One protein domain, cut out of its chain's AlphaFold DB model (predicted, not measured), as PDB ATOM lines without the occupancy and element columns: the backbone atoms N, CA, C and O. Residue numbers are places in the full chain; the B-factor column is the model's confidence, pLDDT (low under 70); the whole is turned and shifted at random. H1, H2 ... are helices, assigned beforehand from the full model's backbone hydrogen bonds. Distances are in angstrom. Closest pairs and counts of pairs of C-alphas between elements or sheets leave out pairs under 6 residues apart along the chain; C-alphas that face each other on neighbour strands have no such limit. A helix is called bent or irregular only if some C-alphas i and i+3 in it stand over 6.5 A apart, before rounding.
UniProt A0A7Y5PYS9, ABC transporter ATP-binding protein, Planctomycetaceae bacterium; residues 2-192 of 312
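AT A GLANCE: This is residues 2 to 192 of the 312 residues of the protein "ABC transporter ATP-binding protein" of Planctomycetaceae bacterium (UniProt A0A7Y5PYS9). A long rod of helices: the hairpin of H3 and H4 makes its length, and H1 and H6b run beside part of it, splaying apart, as a loose up-and-down bundle, each helix or arm running against the one before. Beyond the start of H3, the chain turns back through H5 and H6a, while short H2 stands crosswise. The printed part has 191 residues with six named helices, H1 to H6 in order, and is all helix. It is loose, radius of gyration of the C-alphas 23.7 A, spanning 84 by 40 by 28 A.

HOW THE PARTS SIT: Start at H4, residues 83 to 137, irregular, with C-alphas 89 and 92 7.5 A apart and a kink of 61 degrees near residue 90. It forms a hairpin with H3, residues 47 to 80, opposite ways at a shallow tilt of 20 degrees; their closest C-alphas, Gln 112 and Ala 56, are 4.9 A apart. H6, residues 149 to 191, was assigned as one helix by its hydrogen bonds but is bent, with C-alphas 157 and 160 6.6 A apart, into H6a, 149 to 157, and H6b, 160 to 191. Residues 160 to 168 of H6b touch H4, closest at C-alphas Gly 160 and Ser 125, 4.0 A. Residues 118 to 131 of H4 touch H1, residues 3 to 23, closest at C-alphas Gly 123 and Asn 11, 5.1 A. H2, residues 35 to 45, only just touches H1, with 3 pairs of C-alphas within 8 A, closest Gln 45 and Ser 14, 6.3 A. H5, residues 141 to 146, touches no helix. O i to N i+4 pairs are all within hydrogen-bond range in H1, H5 and H6a, against 6 of 7 in H2, 27 of 30 in H3, 41 of 51 in H4 and 27 of 28 in H6b.

IN THESE COORDINATES: Find C-alpha 83 at (63.910, 56.489, 27.853); H4 runs 74.5 A to C-alpha 137. H3 is 49.3 A long, H6b 46.3 A, ending at C-alpha 191 (45.461, 55.405, 48.109), and H1 30.3 A.

THE WHOLE: The C-alphas farthest apart, of Ser 84 and Ser 142, are 84.6 A apart. The printed part has no cut, and H1 to H2 is a long link. Look for pLDDT under 70 at residues 3 to 4, 25 to 31, 119 to 122 and 148.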
ATOM      1  N   ASN A   2      83.975  66.409  70.567       79.38
ATOM      2  CA  ASN A   2      83.691  65.178  69.811       79.38
ATOM      3  C   ASN A   2      82.569  64.367  70.477       79.38
ATOM      4  O   ASN A   2      82.533  64.280  71.706       79.38
ATOM      5  N   LEU A   3      81.700  63.745  69.669       67.00
ATOM      6  CA  LEU A   3      80.563  62.912  70.099       67.00
ATOM      7  C   LEU A   3      80.950  61.925  71.219       67.00
ATOM      8  O   LEU A   3      80.228  61.758  72.195       67.00
ATOM      9  N   TRP A   4      82.157  61.365  71.129       67.62
ATOM     10  CA  TRP A   4      82.779  60.494  72.127       67.62
ATOM     11  C   TRP A   4      82.888  61.105  73.528       67.62
ATOM     12  O   TRP A   4      82.537  60.459  74.512       67.62
ATOM     13  N   ARG A   5      83.333  62.362  73.635       74.31
ATOM     14  CA  ARG A   5      83.419  63.072  74.920       74.31
ATOM     15  C   ARG A   5      82.032  63.359  75.480       74.31
ATOM     16  O   ARG A   5      81.829  63.209  76.678       74.31
ATOM     17  N   ALA A   6      81.075  63.722  74.625       75.50
ATOM     18  CA  ALA A   6      79.697  63.949  75.054       75.50
ATOM     19  C   ALA A   6      79.068  62.663  75.617       75.50
ATOM     20  O   ALA A   6      78.528  62.681  76.719       75.50
ATOM     21  N   VAL A   7      79.214  61.533  74.919       70.69
ATOM     22  CA  VAL A   7      78.732  60.221  75.383       70.69
ATOM     23  C   VAL A   7      79.412  59.799  76.689       70.69
ATOM     24  O   VAL A   7      78.732  59.374  77.622       70.69
ATOM     25  N   ALA A   8      80.733  59.964  76.800       74.31
ATOM     26  CA  ALA A   8      81.470  59.639  78.022       74.31
ATOM     27  C   ALA A   8      81.012  60.486  79.222       74.31
ATOM     28  O   ALA A   8      80.789  59.948  80.306       74.31
ATOM     29  N   LEU A   9      80.801  61.791  79.026       78.81
ATOM     30  CA  LEU A   9      80.295  62.687  80.068       78.81
ATOM     31  C   LEU A   9      78.862  62.341  80.484       78.81
ATOM     32  O   LEU A   9      78.539  62.403  81.666       78.81
ATOM     33  N   LEU A  10      78.002  61.949  79.540       75.50
ATOM     34  CA  LEU A  10      76.640  61.495  79.839       75.50
ATOM     35  C   LEU A  10      76.640  60.197  80.659       75.50
ATOM     36  O   LEU A  10      75.879  60.079  81.623       75.50
ATOM     37  N   ASN A  11      77.522  59.254  80.324       76.56
ATOM     38  CA  ASN A  11      77.722  58.034  81.107       76.56
ATOM     39  C   ASN A  11      78.227  58.344  82.521       76.56
ATOM     40  O   ASN A  11      77.653  57.857  83.489       76.56
ATOM     41  N   ALA A  12      79.239  59.204  82.657       76.94
ATOM     42  CA  ALA A  12      79.770  59.594  83.961       76.94
ATOM     43  C   ALA A  12      78.708  60.290  84.831       76.94
ATOM     44  O   ALA A  12      78.525  59.932  85.989       76.94
ATOM     45  N   ARG A  13      77.942  61.228  84.257       79.06
ATOM     46  CA  ARG A  13      76.868  61.942  84.969       79.06
ATOM     47  C   ARG A  13      75.736  61.021  85.417       79.06
ATOM     48  O   ARG A  13      75.242  61.174  86.527       79.06
ATOM     49  N   SER A  14      75.303  60.096  84.559       72.94
ATOM     50  CA  SER A  14      74.239  59.145  84.914       72.94
ATOM     51  C   SER A  14      74.694  58.155  85.985       72.94
ATOM     52  O   SER A  14      73.926  57.872  86.901       72.94
ATOM     53  N   PHE A  15      75.944  57.689  85.920       76.81
ATOM     54  CA  PHE A  15      76.534  56.844  86.955       76.81
ATOM     55  C   PHE A  15      76.645  57.573  88.299       76.81
ATOM     56  O   PHE A  15      76.205  57.042  89.315       76.81
ATOM     57  N   GLU A  16      77.167  58.800  88.300       78.06
ATOM     58  CA  GLU A  16      77.346  59.597  89.516       78.06
ATOM     59  C   GLU A  16      76.003  59.935  90.174       78.06
ATOM     60  O   GLU A  16      75.821  59.723  91.370       78.06
ATOM     61  N   ALA A  17      75.011  60.356  89.382       76.31
ATOM     62  CA  ALA A  17      73.664  60.600  89.889       76.31
ATOM     63  C   ALA A  17      73.053  59.329  90.499       76.31
ATOM     64  O   ALA A  17      72.492  59.370  91.593       76.31
ATOM     65  N   ALA A  18      73.183  58.183  89.824       73.50
ATOM     66  CA  ALA A  18      72.672  56.913  90.329       73.50
ATOM     67  C   ALA A  18      73.369  56.477  91.624       73.50
ATOM     68  O   ALA A  18      72.705  55.997  92.541       73.50
ATOM     69  N   ARG A  19      74.685  56.687  91.720       74.81
ATOM     70  CA  ARG A  19      75.471  56.429  92.927       74.81
ATOM     71  C   ARG A  19      74.986  57.280  94.100       74.81
ATOM     72  O   ARG A  19      74.661  56.714  95.138       74.81
ATOM     73  N   GLN A  20      74.858  58.593  93.912       76.25
ATOM     74  CA  GLN A  20      74.359  59.513  94.942       76.25
ATOM     75  C   GLN A  20      72.946  59.142  95.401       76.25
ATOM     76  O   GLN A  20      72.644  59.172  96.591       76.25
ATOM     77  N   THR A  21      72.084  58.733  94.463       71.25
ATOM     78  CA  THR A  21      70.721  58.299  94.799       71.25
ATOM     79  C   THR A  21      70.727  57.008  95.625       71.25
ATOM     80  O   THR A  21      69.905  56.869  96.522       71.25
ATOM     81  N   LEU A  22      71.636  56.067  95.338       71.69
ATOM     82  CA  LEU A  22      71.757  54.817  96.097       71.69
ATOM     83  C   LEU A  22      72.345  55.028  97.491       71.69
ATOM     84  O   LEU A  22      71.862  54.436  98.445       71.69
ATOM     85  N   GLU A  23      73.383  55.854  97.605       73.38
ATOM     86  CA  GLU A  23      74.026  56.157  98.888       73.38
ATOM     87  C   GLU A  23      73.075  56.895  99.847       73.38
ATOM     88  O   GLU A  23      73.213  56.766 101.060       73.38
ATOM     89  N   ALA A  24      72.080  57.610  99.311       70.94
ATOM     90  CA  ALA A  24      71.033  58.271 100.085       70.94
ATOM     91  C   ALA A  24      69.888  57.338 100.537       70.94
ATOM     92  O   ALA A  24      69.065  57.746 101.358       70.94
ATOM     93  N   LEU A  25      69.790  56.114 100.001       67.75
ATOM     94  CA  LEU A  25      68.742  55.161 100.375       67.75
ATOM     95  C   LEU A  25      69.151  54.336 101.608       67.75
ATOM     96  O   LEU A  25      70.331  54.016 101.777       67.75
ATOM     97  N   PRO A  26      68.184  53.923 102.451       65.69
ATOM     98  CA  PRO A  26      68.446  52.949 103.502       65.69
ATOM     99  C   PRO A  26      69.076  51.669 102.917       65.69
ATOM    100  O   PRO A  26      68.651  51.241 101.838       65.69
ATOM    101  N   PRO A  27      70.027  51.021 103.620       59.81
ATOM    102  CA  PRO A  27      70.721  49.808 103.160       59.81
ATOM    103  C   PRO A  27      69.794  48.688 102.664       59.81
ATOM    104  O   PRO A  27      70.159  47.945 101.753       59.81
ATOM    105  N   ASP A  28      68.589  48.621 103.233       60.31
ATOM    106  CA  ASP A  28      67.620  47.545 103.024       60.31
ATOM    107  C   ASP A  28      66.498  47.898 102.040       60.31
ATOM    108  O   ASP A  28      65.556  47.122 101.893       60.31
ATOM    109  N   ALA A  29      66.550  49.053 101.364       63.97
ATOM    110  CA  ALA A  29      65.520  49.418 100.393       63.97
ATOM    111  C   ALA A  29      65.531  48.419  99.215       63.97
ATOM    112  O   ALA A  29      66.500  48.393  98.447       63.97
ATOM    113  N   PRO A  30      64.490  47.582  99.038       67.31
ATOM    114  CA  PRO A  30      64.494  46.589  97.977       67.31
ATOM    115  C   PRO A  30      64.321  47.269  96.611       67.31
ATOM    116  O   PRO A  30      63.607  48.275  96.501       67.31
ATOM    117  N   PRO A  31      64.913  46.718  95.534       69.81
ATOM    118  CA  PRO A  31      64.607  47.177  94.187       69.81
ATOM    119  C   PRO A  31      63.104  46.997  93.893       69.81
ATOM    120  O   PRO A  31      62.463  46.102  94.457       69.81
ATOM    121  N   PRO A  32      62.519  47.822  93.005       75.75
ATOM    122  CA  PRO A  32      61.086  47.796  92.738       75.75
ATOM    123  C   PRO A  32      60.606  46.410  92.297       75.75
ATOM    124  O   PRO A  32      61.235  45.738  91.474       75.75
ATOM    125  N   THR A  33      59.463  45.989  92.839       77.62
ATOM    126  CA  THR A  33      58.880  44.675  92.572       77.62
ATOM    127  C   THR A  33      58.232  44.632  91.186       77.62
ATOM    128  O   THR A  33      57.450  45.496  90.794       77.62
ATOM    129  N   GLY A  34      58.553  43.586  90.423       80.31
ATOM    130  CA  GLY A  34      57.986  43.342  89.095       80.31
ATOM    131  C   GLY A  34      58.885  43.772  87.933       80.31
ATOM    132  O   GLY A  34      59.658  44.723  88.007       80.31
ATOM    133  N   LEU A  35      58.768  43.043  86.817       81.38
ATOM    134  CA  LEU A  35      59.678  43.170  85.674       81.38
ATOM    135  C   LEU A  35      59.632  44.569  85.044       81.38
ATOM    136  O   LEU A  35      60.669  45.168  84.799       81.38
ATOM    137  N   ILE A  36      58.439  45.117  84.806       84.31
ATOM    138  CA  ILE A  36      58.295  46.419  84.134       84.31
ATOM    139  C   ILE A  36      58.826  47.550  85.023       84.31
ATOM    140  O   ILE A  36      59.559  48.411  84.542       84.31
ATOM    141  N   ALA A  37      58.515  47.516  86.322       83.31
ATOM    142  CA  ALA A  37      58.998  48.504  87.281       83.31
ATOM    143  C   ALA A  37      60.530  48.464  87.414       83.31
ATOM    144  O   ALA A  37      61.169  49.514  87.440       83.31
ATOM    145  N   PHE A  38      61.122  47.265  87.398       83.88
ATOM    146  CA  PHE A  38      62.571  47.075  87.357       83.88
ATOM    147  C   PHE A  38      63.192  47.691  86.095       83.88
ATOM    148  O   PHE A  38      64.115  48.496  86.193       83.88
ATOM    149  N   TYR A  39      62.655  47.395  84.906       84.94
ATOM    150  CA  TYR A  39      63.151  47.981  83.652       84.94
ATOM    151  C   TYR A  39      63.048  49.508  83.661       84.94
ATOM    152  O   TYR A  39      64.007  50.194  83.309       84.94
ATOM    153  N   TRP A  40      61.907  50.043  84.100       84.12
ATOM    154  CA  TRP A  40      61.680  51.482  84.178       84.12
ATOM    155  C   TRP A  40      62.636  52.173  85.153       84.12
ATOM    156  O   TRP A  40      63.165  53.241  84.844       84.12
ATOM    157  N   HIS A  41      62.908  51.553  86.304       82.00
ATOM    158  CA  HIS A  41      63.828  52.077  87.308       82.00
ATOM    159  C   HIS A  41      65.223  52.341  86.728       82.00
ATOM    160  O   HIS A  41      65.741  53.451  86.873       82.00
ATOM    161  N   TYR A  42      65.793  51.370  86.012       79.44
ATOM    162  CA  TYR A  42      67.106  51.516  85.379       79.44
ATOM    163  C   TYR A  42      67.072  52.406  84.131       79.44
ATOM    164  O   TYR A  42      67.963  53.235  83.937       79.44
ATOM    165  N   ALA A  43      66.024  52.299  83.308       80.44
ATOM    166  CA  ALA A  43      65.870  53.135  82.117       80.44
ATOM    167  C   ALA A  43      65.768  54.629  82.470       80.44
ATOM    168  O   ALA A  43      66.366  55.463  81.792       80.44
ATOM    169  N   ARG A  44      65.075  54.977  83.565       82.38
ATOM    170  CA  ARG A  44      64.938  56.362  84.043       82.38
ATOM    171  C   ARG A  44      66.271  56.959  84.494       82.38
ATOM    172  O   ARG A  44      66.524  58.137  84.241       82.38
ATOM    173  N   GLN A  45      67.133  56.169  85.129       79.56
ATOM    174  CA  GLN A  45      68.467  56.619  85.547       79.56
ATOM    175  C   GLN A  45      69.376  56.898  84.340       79.56
ATOM    176  O   GLN A  45      70.154  57.848  84.344       79.56
ATOM    177  N   ALA A  46      69.194  56.136  83.259       79.75
ATOM    178  CA  ALA A  46      69.885  56.308  81.985       79.75
ATOM    179  C   ALA A  46      69.068  57.101  80.939       79.75
ATOM    180  O   ALA A  46      69.302  56.949  79.739       79.75
ATOM    181  N   ARG A  47      68.123  57.965  81.354       82.06
ATOM    182  CA  ARG A  47      67.134  58.602  80.454       82.06
ATOM    183  C   ARG A  47      67.730  59.283  79.221       82.06
ATOM    184  O   ARG A  47      67.152  59.194  78.147       82.06
ATOM    185  N   LEU A  48      68.883  59.942  79.355       81.56
ATOM    186  CA  LEU A  48      69.537  60.641  78.242       81.56
ATOM    187  C   LEU A  48      70.126  59.659  77.220       81.56
ATOM    188  O   LEU A  48      70.071  59.911  76.021       81.56
ATOM    189  N   LEU A  49      70.648  58.524  77.689       80.56
ATOM    190  CA  LEU A  49      71.197  57.469  76.837       80.56
ATOM    191  C   LEU A  49      70.073  56.725  76.111       80.56
ATOM    192  O   LEU A  49      70.168  56.480  74.912       80.56
ATOM    193  N   VAL A  50      68.987  56.419  76.829       82.38
ATOM    194  CA  VAL A  50      67.787  55.789  76.261       82.38
ATOM    195  C   VAL A  50      67.114  56.719  75.247       82.38
ATOM    196  O   VAL A  50      66.750  56.266  74.167       82.38
ATOM    197  N   ALA A  51      67.011  58.019  75.539       85.19
ATOM    198  CA  ALA A  51      66.496  59.006  74.592       85.19
ATOM    199  C   ALA A  51      67.382  59.122  73.341       85.19
ATOM    200  O   ALA A  51      66.861  59.141  72.231       85.19
ATOM    201  N   GLY A  52      68.712  59.135  73.496       86.06
ATOM    202  CA  GLY A  52      69.645  59.130  72.365       86.06
ATOM    203  C   GLY A  52      69.489  57.895  71.473       86.06
ATOM    204  O   GLY A  52      69.423  58.022  70.252       86.06
ATOM    205  N   LEU A  53      69.342  56.709  72.078       86.25
ATOM    206  CA  LEU A  53      69.028  55.479  71.347       86.25
ATOM    207  C   LEU A  53      67.687  55.574  70.620       86.25
ATOM    208  O   LEU A  53      67.605  55.178  69.461       86.25
ATOM    209  N   PHE A  54      66.651  56.087  71.285       88.94
ATOM    210  CA  PHE A  54      65.328  56.241  70.689       88.94
ATOM    211  C   PHE A  54      65.377  57.158  69.465       88.94
ATOM    212  O   PHE A  54      64.869  56.792  68.412       88.94
ATOM    213  N   VAL A  55      66.046  58.310  69.567       91.12
ATOM    214  CA  VAL A  55      66.207  59.259  68.453       91.12
ATOM    215  C   VAL A  55      67.004  58.637  67.306       91.12
ATOM    216  O   VAL A  55      66.584  58.728  66.154       91.12
ATOM    217  N   ALA A  56      68.123  57.968  67.600       91.12
ATOM    218  CA  ALA A  56      68.932  57.318  66.570       91.12
ATOM    219  C   ALA A  56      68.168  56.173  65.882       91.12
ATOM    220  O   ALA A  56      68.159  56.085  64.657       91.12
ATOM    221  N   GLY A  57      67.477  55.329  66.654       91.81
ATOM    222  CA  GLY A  57      66.649  54.249  66.120       91.81
ATOM    223  C   GLY A  57      65.454  54.755  65.315       91.81
ATOM    224  O   GLY A  57      65.136  54.184  64.276       91.81
ATOM    225  N   PHE A  58      64.833  55.855  65.744       92.50
ATOM    226  CA  PHE A  58      63.752  56.506  65.009       92.50
ATOM    227  C   PHE A  58      64.239  57.059  63.666       92.50
ATOM    228  O   PHE A  58      63.582  56.844  62.652       92.50
ATOM    229  N   ALA A  59      65.411  57.701  63.634       93.25
ATOM    230  CA  ALA A  59      66.011  58.185  62.392       93.25
ATOM    231  C   ALA A  59      66.264  57.042  61.398       93.25
ATOM    232  O   ALA A  59      65.929  57.168  60.223       93.25
ATOM    233  N   VAL A  60      66.791  55.907  61.870       94.19
ATOM    234  CA  VAL A  60      66.980  54.718  61.024       94.19
ATOM    235  C   VAL A  60      65.642  54.191  60.510       94.19
ATOM    236  O   VAL A  60      65.501  53.984  59.310       94.19
ATOM    237  N   ALA A  61      64.640  54.030  61.379       93.50
ATOM    238  CA  ALA A  61      63.324  53.535  60.975       93.50
ATOM    239  C   ALA A  61      62.639  54.456  59.945       93.50
ATOM    240  O   ALA A  61      62.006  53.978  59.000       93.50
ATOM    241  N   LEU A  62      62.789  55.776  60.094       92.31
ATOM    242  CA  LEU A  62      62.264  56.758  59.149       92.31
ATOM    243  C   LEU A  62      62.961  56.649  57.785       92.31
ATOM    244  O   LEU A  62      62.290  56.616  56.757       92.31
ATOM    245  N   LEU A  63      64.292  56.535  57.778       94.06
ATOM    246  CA  LEU A  63      65.082  56.356  56.555       94.06
ATOM    247  C   LEU A  63      64.807  55.013  55.869       94.06
ATOM    248  O   LEU A  63      64.816  54.941  54.649       94.06
ATOM    249  N   ASP A  64      64.520  53.951  56.617       93.31
ATOM    250  CA  ASP A  64      64.120  52.671  56.025       93.31
ATOM    251  C   ASP A  64      62.732  52.753  55.377       93.31
ATOM    252  O   ASP A  64      62.464  52.095  54.368       93.31
ATOM    253  N   THR A  65      61.847  53.585  55.927       91.50
ATOM    254  CA  THR A  65      60.484  53.786  55.414       91.50
ATOM    255  C   THR A  65      60.464  54.546  54.087       91.50
ATOM    256  O   THR A  65      59.532  54.387  53.299       91.50
ATOM    257  N   THR A  66      61.496  55.336  53.778       91.25
ATOM    258  CA  THR A  66      61.574  56.012  52.476       91.25
ATOM    259  C   THR A  66      61.865  55.043  51.333       91.25
ATOM    260  O   THR A  66      61.537  55.358  50.195       91.25
ATOM    261  N   ILE A  67      62.401  53.844  51.601       92.38
ATOM    262  CA  ILE A  67      62.774  52.878  50.556       92.38
ATOM    263  C   ILE A  67      61.555  52.433  49.723       92.38
ATOM    264  O   ILE A  67      61.605  52.596  48.504       92.38
ATOM    265  N   PRO A  68      60.442  51.937  50.307       89.75
ATOM    266  CA  PRO A  68      59.231  51.645  49.534       89.75
ATOM    267  C   PRO A  68      58.701  52.843  48.736       89.75
ATOM    268  O   PRO A  68      58.251  52.675  47.603       89.75
ATOM    269  N   VAL A  69      58.786  54.054  49.299       89.31
ATOM    270  CA  VAL A  69      58.350  55.291  48.630       89.31
ATOM    271  C   VAL A  69      59.229  55.584  47.414       89.31
ATOM    272  O   VAL A  69      58.711  55.863  46.334       89.31
ATOM    273  N   PHE A  70      60.550  55.463  47.555       92.50
ATOM    274  CA  PHE A  70      61.500  55.617  46.457       92.50
ATOM    275  C   PHE A  70      61.282  54.568  45.371       92.50
ATOM    276  O   PHE A  70      61.278  54.922  44.198       92.50
ATOM    277  N   ILE A  71      61.014  53.310  45.733       91.88
ATOM    278  CA  ILE A  71      60.676  52.262  44.759       91.88
ATOM    279  C   ILE A  71      59.425  52.657  43.969       91.88
ATOM    280  O   ILE A  71      59.463  52.666  42.741       91.88
ATOM    281  N   GLY A  72      58.338  53.032  44.651       89.31
ATOM    282  CA  GLY A  72      57.101  53.451  43.982       89.31
ATOM    283  C   GLY A  72      57.315  54.650  43.057       89.31
ATOM    284  O   GLY A  72      56.799  54.688  41.940       89.31
ATOM    285  N   ARG A  73      58.144  55.602  43.485       90.12
ATOM    286  CA  ARG A  73      58.478  56.793  42.708       90.12
ATOM    287  C   ARG A  73      59.335  56.478  41.481       90.12
ATOM    288  O   ARG A  73      59.021  56.962  40.399       90.12
ATOM    289  N   VAL A  74      60.353  55.628  41.617       90.50
ATOM    290  CA  VAL A  74      61.192  55.161  40.500       90.50
ATOM    291  C   VAL A  74      60.358  54.390  39.478       90.50
ATOM    292  O   VAL A  74      60.461  54.662  38.284       90.50
ATOM    293  N   VAL A  75      59.481  53.487  39.930       90.00
ATOM    294  CA  VAL A  75      58.548  52.771  39.043       90.00
ATOM    295  C   VAL A  75      57.643  53.760  38.303       90.00
ATOM    296  O   VAL A  75      57.471  53.641  37.091       90.00
ATOM    297  N   GLY A  76      57.122  54.776  38.997       87.50
ATOM    298  CA  GLY A  76      56.313  55.832  38.388       87.50
ATOM    299  C   GLY A  76      57.067  56.670  37.350       87.50
ATOM    300  O   GLY A  76      56.487  57.027  36.326       87.50
ATOM    301  N   LEU A  77      58.349  56.966  37.574       87.25
ATOM    302  CA  LEU A  77      59.188  57.677  36.602       87.25
ATOM    303  C   LEU A  77      59.393  56.840  35.334       87.25
ATOM    304  O   LEU A  77      59.197  57.350  34.235       87.25
ATOM    305  N   ILE A  78      59.717  55.552  35.489       87.38
ATOM    306  CA  ILE A  78      59.936  54.625  34.367       87.38
ATOM    307  C   ILE A  78      58.650  54.415  33.556       87.38
ATOM    308  O   ILE A  78      58.706  54.343  32.333       87.38
ATOM    309  N   ALA A  79      57.494  54.334  34.218       88.19
ATOM    310  CA  ALA A  79      56.219  54.082  33.549       88.19
ATOM    311  C   ALA A  79      55.705  55.273  32.718       88.19
ATOM    312  O   ALA A  79      54.968  55.064  31.759       88.19
ATOM    313  N   ASN A  80      56.069  56.509  33.080       82.50
ATOM    314  CA  ASN A  80      55.452  57.722  32.528       82.50
ATOM    315  C   ASN A  80      56.369  58.561  31.624       82.50
ATOM    316  O   ASN A  80      55.915  59.571  31.090       82.50
ATOM    317  N   GLN A  81      57.645  58.197  31.455       78.88
ATOM    318  CA  GLN A  81      58.592  58.980  30.653       78.88
ATOM    319  C   GLN A  81      59.312  58.141  29.587       78.88
ATOM    320  O   GLN A  81      59.692  57.001  29.855       78.88
ATOM    321  N   PRO A  82      59.563  58.703  28.387       79.50
ATOM    322  CA  PRO A  82      60.360  58.029  27.373       79.50
ATOM    323  C   PRO A  82      61.835  57.881  27.819       79.50
ATOM    324  O   PRO A  82      62.386  58.792  28.449       79.50
ATOM    325  N   PRO A  83      62.522  56.777  27.451       75.12
ATOM    326  CA  PRO A  83      63.910  56.489  27.853       75.12
ATOM    327  C   PRO A  83      64.916  57.607  27.562       75.12
ATOM    328  O   PRO A  83      65.901  57.756  28.280       75.12
ATOM    329  N   SER A  84      64.664  58.404  26.522       75.00
ATOM    330  CA  SER A  84      65.547  59.478  26.066       75.00
ATOM    331  C   SER A  84      65.522  60.736  26.942       75.00
ATOM    332  O   SER A  84      66.522  61.449  26.974       75.00
ATOM    333  N   SER A  85      64.433  61.020  27.671       76.25
ATOM    334  CA  SER A  85      64.322  62.200  28.553       76.25
ATOM    335  C   SER A  85      64.476  61.878  30.040       76.25
ATOM    336  O   SER A  85      64.702  62.786  30.843       76.25
ATOM    337  N   LEU A  86      64.384  60.592  30.397       75.56
ATOM    338  CA  LEU A  86      64.372  60.094  31.774       75.56
ATOM    339  C   LEU A  86      65.567  60.584  32.596       75.56
ATOM    340  O   LEU A  86      65.389  61.192  33.647       75.56
ATOM    341  N   LEU A  87      66.792  60.371  32.110       77.62
ATOM    342  CA  LEU A  87      67.996  60.784  32.838       77.62
ATOM    343  C   LEU A  87      68.153  62.308  32.887       77.62
ATOM    344  O   LEU A  87      68.587  62.837  33.903       77.62
ATOM    345  N   GLY A  88      67.759  63.026  31.835       79.12
ATOM    346  CA  GLY A  88      67.878  64.485  31.796       79.12
ATOM    347  C   GLY A  88      67.005  65.193  32.836       79.12
ATOM    348  O   GLY A  88      67.439  66.180  33.422       79.12
ATOM    349  N   GLN A  89      65.801  64.674  33.098       78.50
ATOM    350  CA  GLN A  89      64.838  65.297  34.016       78.50
ATOM    351  C   GLN A  89      64.825  64.658  35.413       78.50
ATOM    352  O   GLN A  89      64.611  65.362  36.397       78.50
ATOM    353  N   ALA A  90      65.075  63.348  35.528       83.81
ATOM    354  CA  ALA A  90      64.971  62.626  36.798       83.81
ATOM    355  C   ALA A  90      66.295  62.498  37.574       83.81
ATOM    356  O   ALA A  90      66.264  62.078  38.732       83.81
ATOM    357  N   TRP A  91      67.455  62.860  37.000       86.62
ATOM    358  CA  TRP A  91      68.744  62.722  37.700       86.62
ATOM    359  C   TRP A  91      68.812  63.414  39.073       86.62
ATOM    360  O   TRP A  91      69.402  62.804  39.967       86.62
ATOM    361  N   PRO A  92      68.233  64.616  39.315       88.81
ATOM    362  CA  PRO A  92      68.345  65.252  40.625       88.81
ATOM    363  C   PRO A  92      67.567  64.463  41.680       88.81
ATOM    364  O   PRO A  92      68.027  64.298  42.808       88.81
ATOM    365  N   GLU A  93      66.405  63.932  41.289       88.94
ATOM    366  CA  GLU A  93      65.554  63.118  42.152       88.94
ATOM    367  C   GLU A  93      66.250  61.791  42.496       88.94
ATOM    368  O   GLU A  93      66.363  61.431  43.668       88.94
ATOM    369  N   LEU A  94      66.813  61.113  41.488       90.81
ATOM    370  CA  LEU A  94      67.570  59.869  41.658       90.81
ATOM    371  C   LEU A  94      68.839  60.068  42.498       90.81
ATOM    372  O   LEU A  94      69.149  59.231  43.347       90.81
ATOM    373  N   LEU A  95      69.554  61.180  42.307       93.12
ATOM    374  CA  LEU A  95      70.725  61.524  43.112       93.12
ATOM    375  C   LEU A  95      70.336  61.776  44.573       93.12
ATOM    376  O   LEU A  95      71.026  61.305  45.476       93.12
ATOM    377  N   GLY A  96      69.216  62.464  44.815       93.31
ATOM    378  CA  GLY A  96      68.671  62.667  46.159       93.31
ATOM    379  C   GLY A  96      68.349  61.344  46.856       93.31
ATOM    380  O   GLY A  96      68.766  61.130  47.996       93.31
ATOM    381  N   MET A  97      67.689  60.415  46.156       94.25
ATOM    382  CA  MET A  97      67.432  59.065  46.673       94.25
ATOM    383  C   MET A  97      68.742  58.322  46.970       94.25
ATOM    384  O   MET A  97      68.907  57.778  48.063       94.25
ATOM    385  N   ALA A  98      69.703  58.347  46.042       93.69
ATOM    386  CA  ALA A  98      71.005  57.709  46.218       93.69
ATOM    387  C   ALA A  98      71.765  58.272  47.429       93.69
ATOM    388  O   ALA A  98      72.315  57.504  48.214       93.69
ATOM    389  N   LEU A  99      71.749  59.592  47.640       95.44
ATOM    390  CA  LEU A  99      72.376  60.239  48.795       95.44
ATOM    391  C   LEU A  99      71.756  59.763  50.115       95.44
ATOM    392  O   LEU A  99      72.464  59.458  51.078       95.44
ATOM    393  N   VAL A 100      70.427  59.656  50.160       95.00
ATOM    394  CA  VAL A 100      69.709  59.166  51.340       95.00
ATOM    395  C   VAL A 100      70.062  57.702  51.625       95.00
ATOM    396  O   VAL A 100      70.395  57.362  52.761       95.00
ATOM    397  N   LEU A 101      70.048  56.843  50.604       94.25
ATOM    398  CA  LEU A 101      70.322  55.409  50.738       94.25
ATOM    399  C   LEU A 101      71.790  55.087  51.042       94.25
ATOM    400  O   LEU A 101      72.057  54.191  51.842       94.25
ATOM    401  N   LEU A 102      72.731  55.781  50.400       95.38
ATOM    402  CA  LEU A 102      74.160  55.461  50.458       95.38
ATOM    403  C   LEU A 102      74.916  56.257  51.520       95.38
ATOM    404  O   LEU A 102      75.973  55.811  51.959       95.38
ATOM    405  N   ILE A 103      74.394  57.409  51.951       95.44
ATOM    406  CA  ILE A 103      75.058  58.256  52.949       95.44
ATOM    407  C   ILE A 103      74.206  58.384  54.205       95.44
ATOM    408  O   ILE A 103      74.633  57.946  55.276       95.44
ATOM    409  N   ALA A 104      73.002  58.953  54.098       95.06
ATOM    410  CA  ALA A 104      72.204  59.283  55.281       95.06
ATOM    411  C   ALA A 104      71.829  58.032  56.091       95.06
ATOM    412  O   ALA A 104      71.970  58.016  57.315       95.06
ATOM    413  N   ARG A 105      71.412  56.960  55.411       94.38
ATOM    414  CA  ARG A 105      71.024  55.693  56.036       94.38
ATOM    415  C   ARG A 105      72.197  54.996  56.738       94.38
ATOM    416  O   ARG A 105      72.071  54.746  57.939       94.38
ATOM    417  N   PRO A 106      73.348  54.721  56.092       95.56
ATOM    418  CA  PRO A 106      74.515  54.189  56.790       95.56
ATOM    419  C   PRO A 106      74.979  55.078  57.944       95.56
ATOM    420  O   PRO A 106      75.294  54.554  59.008       95.56
ATOM    421  N   ALA A 107      74.960  56.407  57.790       94.19
ATOM    422  CA  ALA A 107      75.325  57.328  58.865       94.19
ATOM    423  C   ALA A 107      74.389  57.212  60.081       94.19
ATOM    424  O   ALA A 107      74.861  57.172  61.218       94.19
ATOM    425  N   ALA A 108      73.076  57.097  59.863       93.62
ATOM    426  CA  ALA A 108      72.107  56.884  60.935       93.62
ATOM    427  C   ALA A 108      72.292  55.519  61.621       93.62
ATOM    428  O   ALA A 108      72.264  55.445  62.850       93.62
ATOM    429  N   ILE A 109      72.555  54.456  60.851       92.50
ATOM    430  CA  ILE A 109      72.848  53.117  61.389       92.50
ATOM    431  C   ILE A 109      74.131  53.148  62.226       92.50
ATOM    432  O   ILE A 109      74.164  52.616  63.335       92.50
ATOM    433  N   LEU A 110      75.181  53.804  61.732       91.56
ATOM    434  CA  LEU A 110      76.427  53.995  62.474       91.56
ATOM    435  C   LEU A 110      76.174  54.750  63.779       91.56
ATOM    436  O   LEU A 110      76.651  54.322  64.828       91.56
ATOM    437  N   LEU A 111      75.382  55.822  63.744       89.31
ATOM    438  CA  LEU A 111      75.011  56.573  64.938       89.31
ATOM    439  C   LEU A 111      74.259  55.688  65.945       89.31
ATOM    440  O   LEU A 111      74.630  55.648  67.118       89.31
ATOM    441  N   GLN A 112      73.255  54.931  65.497       90.50
ATOM    442  CA  GLN A 112      72.506  53.998  66.342       90.50
ATOM    443  C   GLN A 112      73.416  52.928  66.957       90.50
ATOM    444  O   GLN A 112      73.311  52.639  68.155       90.50
ATOM    445  N   ASN A 113      74.341  52.371  66.174       89.25
ATOM    446  CA  ASN A 113      75.306  51.382  66.641       89.25
ATOM    447  C   ASN A 113      76.261  51.978  67.679       89.25
ATOM    448  O   ASN A 113      76.496  51.358  68.714       89.25
ATOM    449  N   LEU A 114      76.748  53.203  67.468       84.75
ATOM    450  CA  LEU A 114      77.583  53.908  68.444       84.75
ATOM    451  C   LEU A 114      76.831  54.141  69.761       84.75
ATOM    452  O   LEU A 114      77.369  53.876  70.835       84.75
ATOM    453  N   PHE A 115      75.566  54.563  69.722       82.94
ATOM    454  CA  PHE A 115      74.766  54.679  70.946       82.94
ATOM    455  C   PHE A 115      74.569  53.320  71.633       82.94
ATOM    456  O   PHE A 115      74.752  53.193  72.845       82.94
ATOM    457  N   THR A 116      74.256  52.282  70.864       83.19
ATOM    458  CA  THR A 116      73.965  50.942  71.388       83.19
ATOM    459  C   THR A 116      75.188  50.284  72.036       83.19
ATOM    460  O   THR A 116      75.103  49.747  73.149       83.19
ATOM    461  N   HIS A 117      76.329  50.317  71.350       81.62
ATOM    462  CA  HIS A 117      77.545  49.622  71.766       81.62
ATOM    463  C   HIS A 117      78.432  50.462  72.681       81.62
ATOM    464  O   HIS A 117      79.041  49.912  73.590       81.62
ATOM    465  N   GLN A 118      78.467  51.783  72.514       74.38
ATOM    466  CA  GLN A 118      79.385  52.633  73.271       74.38
ATOM    467  C   GLN A 118      78.708  53.331  74.442       74.38
ATOM    468  O   GLN A 118      79.229  53.329  75.558       74.38
ATOM    469  N   ALA A 119      77.535  53.916  74.208       67.81
ATOM    470  CA  ALA A 119      76.840  54.670  75.241       67.81
ATOM    471  C   ALA A 119      76.171  53.713  76.239       67.81
ATOM    472  O   ALA A 119      76.443  53.758  77.437       67.81
ATOM    473  N   ILE A 120      75.360  52.780  75.740       69.00
ATOM    474  CA  ILE A 120      74.522  51.939  76.598       69.00
ATOM    475  C   ILE A 120      75.281  50.719  77.132       69.00
ATOM    476  O   ILE A 120      75.088  50.358  78.295       69.00
ATOM    477  N   ALA A 121      76.159  50.090  76.339       66.81
ATOM    478  CA  ALA A 121      76.854  48.879  76.794       66.81
ATOM    479  C   ALA A 121      77.735  49.116  78.020       66.81
ATOM    480  O   ALA A 121      77.679  48.317  78.955       66.81
ATOM    481  N   ALA A 122      78.472  50.228  78.046       68.06
ATOM    482  CA  ALA A 122      79.304  50.592  79.183       68.06
ATOM    483  C   ALA A 122      78.493  51.242  80.315       68.06
ATOM    484  O   ALA A 122      78.664  50.865  81.469       68.06
ATOM    485  N   GLY A 123      77.598  52.189  80.010       75.19
ATOM    486  CA  GLY A 123      76.888  52.958  81.038       75.19
ATOM    487  C   GLY A 123      75.866  52.128  81.816       75.19
ATOM    488  O   GLY A 123      75.988  51.950  83.028       75.19
ATOM    489  N   LEU A 124      74.870  51.578  81.115       80.38
ATOM    490  CA  LEU A 124      73.734  50.903  81.750       80.38
ATOM    491  C   LEU A 124      74.153  49.588  82.419       80.38
ATOM    492  O   LEU A 124      73.761  49.325  83.554       80.38
ATOM    493  N   SER A 125      74.979  48.778  81.750       84.62
ATOM    494  CA  SER A 125      75.404  47.480  82.294       84.62
ATOM    495  C   SER A 125      76.246  47.635  83.562       84.62
ATOM    496  O   SER A 125      76.042  46.886  84.516       84.62
ATOM    497  N   ASN A 126      77.170  48.607  83.594       82.81
ATOM    498  CA  ASN A 126      78.017  48.842  84.767       82.81
ATOM    499  C   ASN A 126      77.232  49.462  85.921       82.81
ATOM    500  O   ASN A 126      77.457  49.082  87.065       82.81
ATOM    501  N   LEU A 127      76.279  50.353  85.632       83.81
ATOM    502  CA  LEU A 127      75.376  50.903  86.640       83.81
ATOM    503  C   LEU A 127      74.556  49.789  87.304       83.81
ATOM    504  O   LEU A 127      74.549  49.682  88.529       83.81
ATOM    505  N   VAL A 128      73.933  48.906  86.515       85.94
ATOM    506  CA  VAL A 128      73.175  47.758  87.046       85.94
ATOM    507  C   VAL A 128      74.079  46.846  87.870       85.94
ATOM    508  O   VAL A 128      73.697  46.420  88.959       85.94
ATOM    509  N   ARG A 129      75.289  46.561  87.375       88.19
ATOM    510  CA  ARG A 129      76.271  45.716  88.063       88.19
ATOM    511  C   ARG A 129      76.691  46.312  89.405       88.19
ATOM    512  O   ARG A 129      76.700  45.587  90.394       88.19
ATOM    513  N   TRP A 130      76.993  47.608  89.446       85.88
ATOM    514  CA  TRP A 130      77.364  48.316  90.672       85.88
ATOM    515  C   TRP A 130      76.240  48.271  91.709       85.88
ATOM    516  O   TRP A 130      76.472  47.866  92.841       85.88
ATOM    517  N   GLN A 131      75.010  48.601  91.312       85.94
ATOM    518  CA  GLN A 131      73.861  48.572  92.223       85.94
ATOM    519  C   GLN A 131      73.561  47.162  92.726       85.94
ATOM    520  O   GLN A 131      73.314  46.959  93.912       85.94
ATOM    521  N   SER A 132      73.641  46.170  91.837       87.31
ATOM    522  CA  SER A 132      73.455  44.765  92.207       87.31
ATOM    523  C   SER A 132      74.520  44.317  93.210       87.31
ATOM    524  O   SER A 132      74.193  43.673  94.201       87.31
ATOM    525  N   HIS A 133      75.784  44.689  92.990       88.31
ATOM    526  CA  HIS A 133      76.870  44.412  93.926       88.31
ATOM    527  C   HIS A 133      76.641  45.090  95.285       88.31
ATOM    528  O   HIS A 133      76.749  44.426  96.314       88.31
ATOM    529  N   TRP A 134      76.262  46.371  95.287       86.31
ATOM    530  CA  TRP A 134      75.981  47.136  96.503       86.31
ATOM    531  C   TRP A 134      74.882  46.488  97.356       86.31
ATOM    532  O   TRP A 134      75.050  46.359  98.567       86.31
ATOM    533  N   HIS A 135      73.797  46.008  96.735       85.25
ATOM    534  CA  HIS A 135      72.731  45.293  97.445       85.25
ATOM    535  C   HIS A 135      73.159  43.911  97.942       85.25
ATOM    536  O   HIS A 135      72.769  43.517  99.040       85.25
ATOM    537  N   VAL A 136      73.937  43.165  97.149       87.25
ATOM    538  CA  VAL A 136      74.370  41.805  97.501       87.25
ATOM    539  C   VAL A 136      75.323  41.816  98.692       87.25
ATOM    540  O   VAL A 136      75.114  41.048  99.621       87.25
ATOM    541  N   VAL A 137      76.332  42.691  98.704       87.38
ATOM    542  CA  VAL A 137      77.336  42.750  99.788       87.38
ATOM    543  C   VAL A 137      76.713  43.095 101.145       87.38
ATOM    544  O   VAL A 137      77.258  42.728 102.181       87.38
ATOM    545  N   ARG A 138      75.560  43.770 101.148       86.44
ATOM    546  CA  ARG A 138      74.828  44.172 102.358       86.44
ATOM    547  C   ARG A 138      73.803  43.138 102.834       86.44
ATOM    548  O   ARG A 138      73.111  43.393 103.811       86.44
ATOM    549  N   GLN A 139      73.681  41.989 102.163       86.38
ATOM    550  CA  GLN A 139      72.783  40.924 102.611       86.38
ATOM    551  C   GLN A 139      73.292  40.237 103.882       86.38
ATOM    552  O   GLN A 139      74.480  40.260 104.203       86.38
ATOM    553  N   SER A 140      72.370  39.597 104.603       85.69
ATOM    554  CA  SER A 140      72.680  38.899 105.848       85.69
ATOM    555  C   SER A 140      73.641  37.726 105.639       85.69
ATOM    556  O   SER A 140      73.693  37.105 104.579       85.69
ATOM    557  N   TRP A 141      74.350  37.344 106.699       83.12
ATOM    558  CA  TRP A 141      75.189  36.144 106.692       83.12
ATOM    559  C   TRP A 141      74.413  34.877 106.285       83.12
ATOM    560  O   TRP A 141      74.902  34.061 105.507       83.12
ATOM    561  N   SER A 142      73.158  34.750 106.738       85.06
ATOM    562  CA  SER A 142      72.283  33.627 106.381       85.06
ATOM    563  C   SER A 142      72.011  33.546 104.870       85.06
ATOM    564  O   SER A 142      71.930  32.449 104.323       85.06
ATOM    565  N   PHE A 143      71.929  34.679 104.163       83.06
ATOM    566  CA  PHE A 143      71.790  34.687 102.702       83.06
ATOM    567  C   PHE A 143      72.989  34.011 102.016       83.06
ATOM    568  O   PHE A 143      72.797  33.172 101.137       83.06
ATOM    569  N   PHE A 144      74.212  34.308 102.463       81.06
ATOM    570  CA  PHE A 144      75.436  33.723 101.907       81.06
ATOM    571  C   PHE A 144      75.656  32.256 102.296       81.06
ATOM    572  O   PHE A 144      76.330  31.535 101.566       81.06
ATOM    573  N   GLN A 145      75.075  31.793 103.406       81.31
ATOM    574  CA  GLN A 145      75.073  30.367 103.753       81.31
ATOM    575  C   GLN A 145      74.080  29.554 102.910       81.31
ATOM    576  O   GLN A 145      74.334  28.388 102.619       81.31
ATOM    577  N   ASN A 146      72.955  30.158 102.515       76.19
ATOM    578  CA  ASN A 146      71.878  29.470 101.799       76.19
ATOM    579  C   ASN A 146      72.008  29.526 100.264       76.19
ATOM    580  O   ASN A 146      71.413  28.695  99.571       76.19
ATOM    581  N   ASP A 147      72.759  30.479  99.702       74.19
ATOM    582  CA  ASP A 147      72.979  30.590  98.254       74.19
ATOM    583  C   ASP A 147      74.474  30.560  97.903       74.19
ATOM    584  O   ASP A 147      75.283  31.304  98.449       74.19
ATOM    585  N   PHE A 148      74.848  29.711  96.943       69.31
ATOM    586  CA  PHE A 148      76.239  29.585  96.510       69.31
ATOM    587  C   PHE A 148      76.742  30.898  95.898       69.31
ATOM    588  O   PHE A 148      76.161  31.404  94.929       69.31
ATOM    589  N   ALA A 149      77.888  31.387  96.382       72.62
ATOM    590  CA  ALA A 149      78.511  32.637  95.938       72.62
ATOM    591  C   ALA A 149      78.668  32.726  94.406       72.62
ATOM    592  O   ALA A 149      78.424  33.775  93.810       72.62
ATOM    593  N   GLY A 150      78.975  31.606  93.739       73.25
ATOM    594  CA  GLY A 150      79.079  31.539  92.277       73.25
ATOM    595  C   GLY A 150      77.771  31.816  91.523       73.25
ATOM    596  O   GLY A 150      77.791  32.406  90.441       73.25
ATOM    597  N   ARG A 151      76.610  31.433  92.077       77.81
ATOM    598  CA  ARG A 151      75.302  31.744  91.469       77.81
ATOM    599  C   ARG A 151      74.976  33.224  91.599       77.81
ATOM    600  O   ARG A 151      74.544  33.837  90.623       77.81
ATOM    601  N   VAL A 152      75.220  33.791  92.777       82.69
ATOM    602  CA  VAL A 152      75.001  35.215  93.050       82.69
ATOM    603  C   VAL A 152      75.909  36.070  92.162       82.69
ATOM    604  O   VAL A 152      75.418  36.964  91.472       82.69
ATOM    605  N   ALA A 153      77.199  35.733  92.075       82.25
ATOM    606  CA  ALA A 153      78.155  36.416  91.207       82.25
ATOM    607  C   ALA A 153      77.728  36.378  89.730       82.25
ATOM    608  O   ALA A 153      77.719  37.408  89.058       82.25
ATOM    609  N   ASN A 154      77.288  35.216  89.232       83.56
ATOM    610  CA  ASN A 154      76.787  35.100  87.863       83.56
ATOM    611  C   ASN A 154      75.562  35.985  87.608       83.56
ATOM    612  O   ASN A 154      75.506  36.651  86.575       83.56
ATOM    613  N   ARG A 155      74.603  36.043  88.540       86.25
ATOM    614  CA  ARG A 155      73.432  36.929  88.418       86.25
ATOM    615  C   ARG A 155      73.862  38.397  88.354       86.25
ATOM    616  O   ARG A 155      73.500  39.086  87.407       86.25
ATOM    617  N   VAL A 156      74.716  38.844  89.275       87.50
ATOM    618  CA  VAL A 156      75.246  40.222  89.300       87.50
ATOM    619  C   VAL A 156      75.960  40.583  87.990       87.50
ATOM    620  O   VAL A 156      75.785  41.682  87.460       87.50
ATOM    621  N   MET A 157      76.738  39.655  87.429       87.25
ATOM    622  CA  MET A 157      77.509  39.905  86.211       87.25
ATOM    623  C   MET A 157      76.663  39.904  84.932       87.25
ATOM    624  O   MET A 157      76.970  40.681  84.020       87.25
ATOM    625  N   GLN A 158      75.618  39.068  84.868       88.25
ATOM    626  CA  GLN A 158      74.811  38.819  83.664       88.25
ATOM    627  C   GLN A 158      73.535  39.666  83.580       88.25
ATOM    628  O   GLN A 158      73.058  39.941  82.477       88.25
ATOM    629  N   THR A 159      72.984  40.130  84.706       88.69
ATOM    630  CA  THR A 159      71.747  40.926  84.699       88.69
ATOM    631  C   THR A 159      71.912  42.250  83.951       88.69
ATOM    632  O   THR A 159      71.015  42.631  83.203       88.69
ATOM    633  N   GLY A 160      73.060  42.926  84.083       87.25
ATOM    634  CA  GLY A 160      73.333  44.185  83.376       87.25
ATOM    635  C   GLY A 160      73.264  44.051  81.847       87.25
ATOM    636  O   GLY A 160      72.426  44.709  81.224       87.25
ATOM    637  N   PRO A 161      74.087  43.180  81.229       87.12
ATOM    638  CA  PRO A 161      74.033  42.924  79.790       87.12
ATOM    639  C   PRO A 161      72.660  42.446  79.294       87.12
ATOM    640  O   PRO A 161      72.169  42.961  78.289       87.12
ATOM    641  N   ALA A 162      72.002  41.534  80.020       88.25
ATOM    642  CA  ALA A 162      70.684  41.020  79.639       88.25
ATOM    643  C   ALA A 162      69.595  42.108  79.658       88.25
ATOM    644  O   ALA A 162      68.753  42.175  78.754       88.25
ATOM    645  N   LEU A 163      69.620  42.986  80.669       87.62
ATOM    646  CA  LEU A 163      68.704  44.122  80.768       87.62
ATOM    647  C   LEU A 163      68.911  45.080  79.596       87.62
ATOM    648  O   LEU A 163      67.946  45.455  78.931       87.62
ATOM    649  N   ARG A 164      70.169  45.425  79.305       86.44
ATOM    650  CA  ARG A 164      70.533  46.264  78.160       86.44
ATOM    651  C   ARG A 164      69.987  45.703  76.857       86.44
ATOM    652  O   ARG A 164      69.318  46.426  76.126       86.44
ATOM    653  N   GLU A 165      70.311  44.452  76.543       88.12
ATOM    654  CA  GLU A 165      69.924  43.834  75.270       88.12
ATOM    655  C   GLU A 165      68.411  43.817  75.107       88.12
ATOM    656  O   GLU A 165      67.899  44.166  74.046       88.12
ATOM    657  N   SER A 166      67.696  43.528  76.190       89.31
ATOM    658  CA  SER A 166      66.238  43.580  76.209       89.31
ATOM    659  C   SER A 166      65.691  44.991  75.966       89.31
ATOM    660  O   SER A 166      64.732  45.147  75.215       89.31
ATOM    661  N   VAL A 167      66.282  46.023  76.581       86.69
ATOM    662  CA  VAL A 167      65.871  47.428  76.393       86.69
ATOM    663  C   VAL A 167      66.124  47.880  74.956       86.69
ATOM    664  O   VAL A 167      65.232  48.456  74.335       86.69
ATOM    665  N   VAL A 168      67.306  47.591  74.408       87.81
ATOM    666  CA  VAL A 168      67.669  47.939  73.026       87.81
ATOM    667  C   VAL A 168      66.752  47.231  72.032       87.81
ATOM    668  O   VAL A 168      66.142  47.884  71.187       87.81
ATOM    669  N   ALA A 169      66.607  45.909  72.157       89.50
ATOM    670  CA  ALA A 169      65.763  45.118  71.270       89.50
ATOM    671  C   ALA A 169      64.294  45.548  71.357       89.50
ATOM    672  O   ALA A 169      63.647  45.716  70.328       89.50
ATOM    673  N   GLY A 170      63.781  45.779  72.569       88.62
ATOM    674  CA  GLY A 170      62.415  46.251  72.782       88.62
ATOM    675  C   GLY A 170      62.170  47.627  72.164       88.62
ATOM    676  O   GLY A 170      61.178  47.815  71.467       88.62
ATOM    677  N   THR A 171      63.101  48.564  72.359       86.75
ATOM    678  CA  THR A 171      63.008  49.925  71.806       86.75
ATOM    679  C   THR A 171      62.999  49.889  70.281       86.75
ATOM    680  O   THR A 171      62.105  50.463  69.659       86.75
ATOM    681  N   ASN A 172      63.939  49.157  69.676       87.88
ATOM    682  CA  ASN A 172      64.022  49.012  68.224       87.88
ATOM    683  C   ASN A 172      62.778  48.322  67.653       87.88
ATOM    684  O   ASN A 172      62.208  48.808  66.682       87.88
ATOM    685  N   ALA A 173      62.316  47.229  68.266       90.50
ATOM    686  CA  ALA A 173      61.142  46.502  67.792       90.50
ATOM    687  C   ALA A 173      59.878  47.374  67.812       90.50
ATOM    688  O   ALA A 173      59.149  47.413  66.823       90.50
ATOM    689  N   VAL A 174      59.633  48.102  68.908       90.06
ATOM    690  CA  VAL A 174      58.473  49.001  69.022       90.06
ATOM    691  C   VAL A 174      58.556  50.121  67.988       90.06
ATOM    692  O   VAL A 174      57.580  50.361  67.283       90.06
ATOM    693  N   LEU A 175      59.719  50.764  67.849       90.00
ATOM    694  CA  LEU A 175      59.924  51.827  66.864       90.00
ATOM    695  C   LEU A 175      59.675  51.348  65.432       90.00
ATOM    696  O   LEU A 175      58.941  52.001  64.700       90.00
ATOM    697  N   TYR A 176      60.228  50.199  65.045       90.44
ATOM    698  CA  TYR A 176      60.035  49.656  63.699       90.44
ATOM    699  C   TYR A 176      58.579  49.265  63.444       90.44
ATOM    700  O   TYR A 176      58.051  49.568  62.379       90.44
ATOM    701  N   ILE A 177      57.897  48.646  64.410       91.44
ATOM    702  CA  ILE A 177      56.474  48.313  64.261       91.44
ATOM    703  C   ILE A 177      55.637  49.585  64.082       91.44
ATOM    704  O   ILE A 177      54.790  49.631  63.193       91.44
ATOM    705  N   LEU A 178      55.880  50.619  64.892       91.62
ATOM    706  CA  LEU A 178      55.117  51.867  64.835       91.62
ATOM    707  C   LEU A 178      55.396  52.661  63.560       91.62
ATOM    708  O   LEU A 178      54.460  53.066  62.881       91.62
ATOM    709  N   VAL A 179      56.669  52.878  63.225       92.75
ATOM    710  CA  VAL A 179      57.056  53.693  62.071       92.75
ATOM    711  C   VAL A 179      56.784  52.938  60.778       92.75
ATOM    712  O   VAL A 179      56.062  53.447  59.929       92.75
ATOM    713  N   TYR A 180      57.293  51.715  60.632       90.12
ATOM    714  CA  TYR A 180      57.168  50.957  59.387       90.12
ATOM    715  C   TYR A 180      55.741  50.450  59.182       90.12
ATOM    716  O   TYR A 180      55.154  50.634  58.117       90.12
ATOM    717  N   GLY A 181      55.149  49.860  60.225       90.88
ATOM    718  CA  GLY A 181      53.769  49.385  60.186       90.88
ATOM    719  C   GLY A 181      52.768  50.522  60.035       90.88
ATOM    720  O   GLY A 181      51.890  50.453  59.178       90.88
ATOM    721  N   GLY A 182      52.936  51.593  60.814       92.31
ATOM    722  CA  GLY A 182      52.096  52.784  60.715       92.31
ATOM    723  C   GLY A 182      52.201  53.454  59.349       92.31
ATOM    724  O   GLY A 182      51.175  53.746  58.743       92.31
ATOM    725  N   SER A 183      53.414  53.624  58.818       91.38
ATOM    726  CA  SER A 183      53.610  54.228  57.494       91.38
ATOM    727  C   SER A 183      53.053  53.357  56.376       91.38
ATOM    728  O   SER A 183      52.434  53.889  55.465       91.38
ATOM    729  N   ALA A 184      53.199  52.031  56.450       90.00
ATOM    730  CA  ALA A 184      52.598  51.126  55.474       90.00
ATOM    731  C   ALA A 184      51.066  51.251  55.457       90.00
ATOM    732  O   ALA A 184      50.480  51.429  54.392       90.00
ATOM    733  N   ILE A 185      50.423  51.228  56.631       92.31
ATOM    734  CA  ILE A 185      48.967  51.400  56.747       92.31
ATOM    735  C   ILE A 185      48.545  52.779  56.227       92.31
ATOM    736  O   ILE A 185      47.578  52.871  55.475       92.31
ATOM    737  N   LEU A 186      49.273  53.837  56.591       91.44
ATOM    738  CA  LEU A 186      48.955  55.209  56.201       91.44
ATOM    739  C   LEU A 186      49.096  55.423  54.688       91.44
ATOM    740  O   LEU A 186      48.182  55.959  54.071       91.44
ATOM    741  N   LEU A 187      50.187  54.940  54.081       89.19
ATOM    742  CA  LEU A 187      50.421  55.006  52.633       89.19
ATOM    743  C   LEU A 187      49.408  54.170  51.840       89.19
ATOM    744  O   LEU A 187      48.982  54.567  50.758       89.19
ATOM    745  N   MET A 188      49.008  53.005  52.350       90.62
ATOM    746  CA  MET A 188      47.962  52.202  51.714       90.62
ATOM    747  C   MET A 188      46.605  52.898  51.817       90.62
ATOM    748  O   MET A 188      45.924  53.066  50.809       90.62
ATOM    749  N   SER A 189      46.249  53.370  53.014       91.12
ATOM    750  CA  SER A 189      44.972  54.032  53.277       91.12
ATOM    751  C   SER A 189      44.819  55.362  52.544       91.12
ATOM    752  O   SER A 189      43.686  55.745  52.262       91.12
ATOM    753  N   SER A 190      45.913  56.071  52.243       89.94
ATOM    754  CA  SER A 190      45.861  57.296  51.438       89.94
ATOM    755  C   SER A 190      45.548  57.031  49.965       89.94
ATOM    756  O   SER A 190      45.087  57.938  49.285       89.94
ATOM    757  N   ASN A 191      45.812  55.815  49.470       88.25
ATOM    758  CA  ASN A 191      45.461  55.405  48.109       88.25
ATOM    759  C   ASN A 191      44.049  54.805  48.062       88.25
ATOM    760  O   ASN A 191      43.199  55.282  47.320       88.25
ATOM    761  N   ASP A 192      43.797  53.773  48.869       90.81
ATOM    762  CA  ASP A 192      42.471  53.188  49.083       90.81
ATOM    763  C   ASP A 192      42.488  52.403  50.404       90.81
ATOM    764  O   ASP A 192      43.336  51.536  50.627       90.81
TER     765      ASP A 192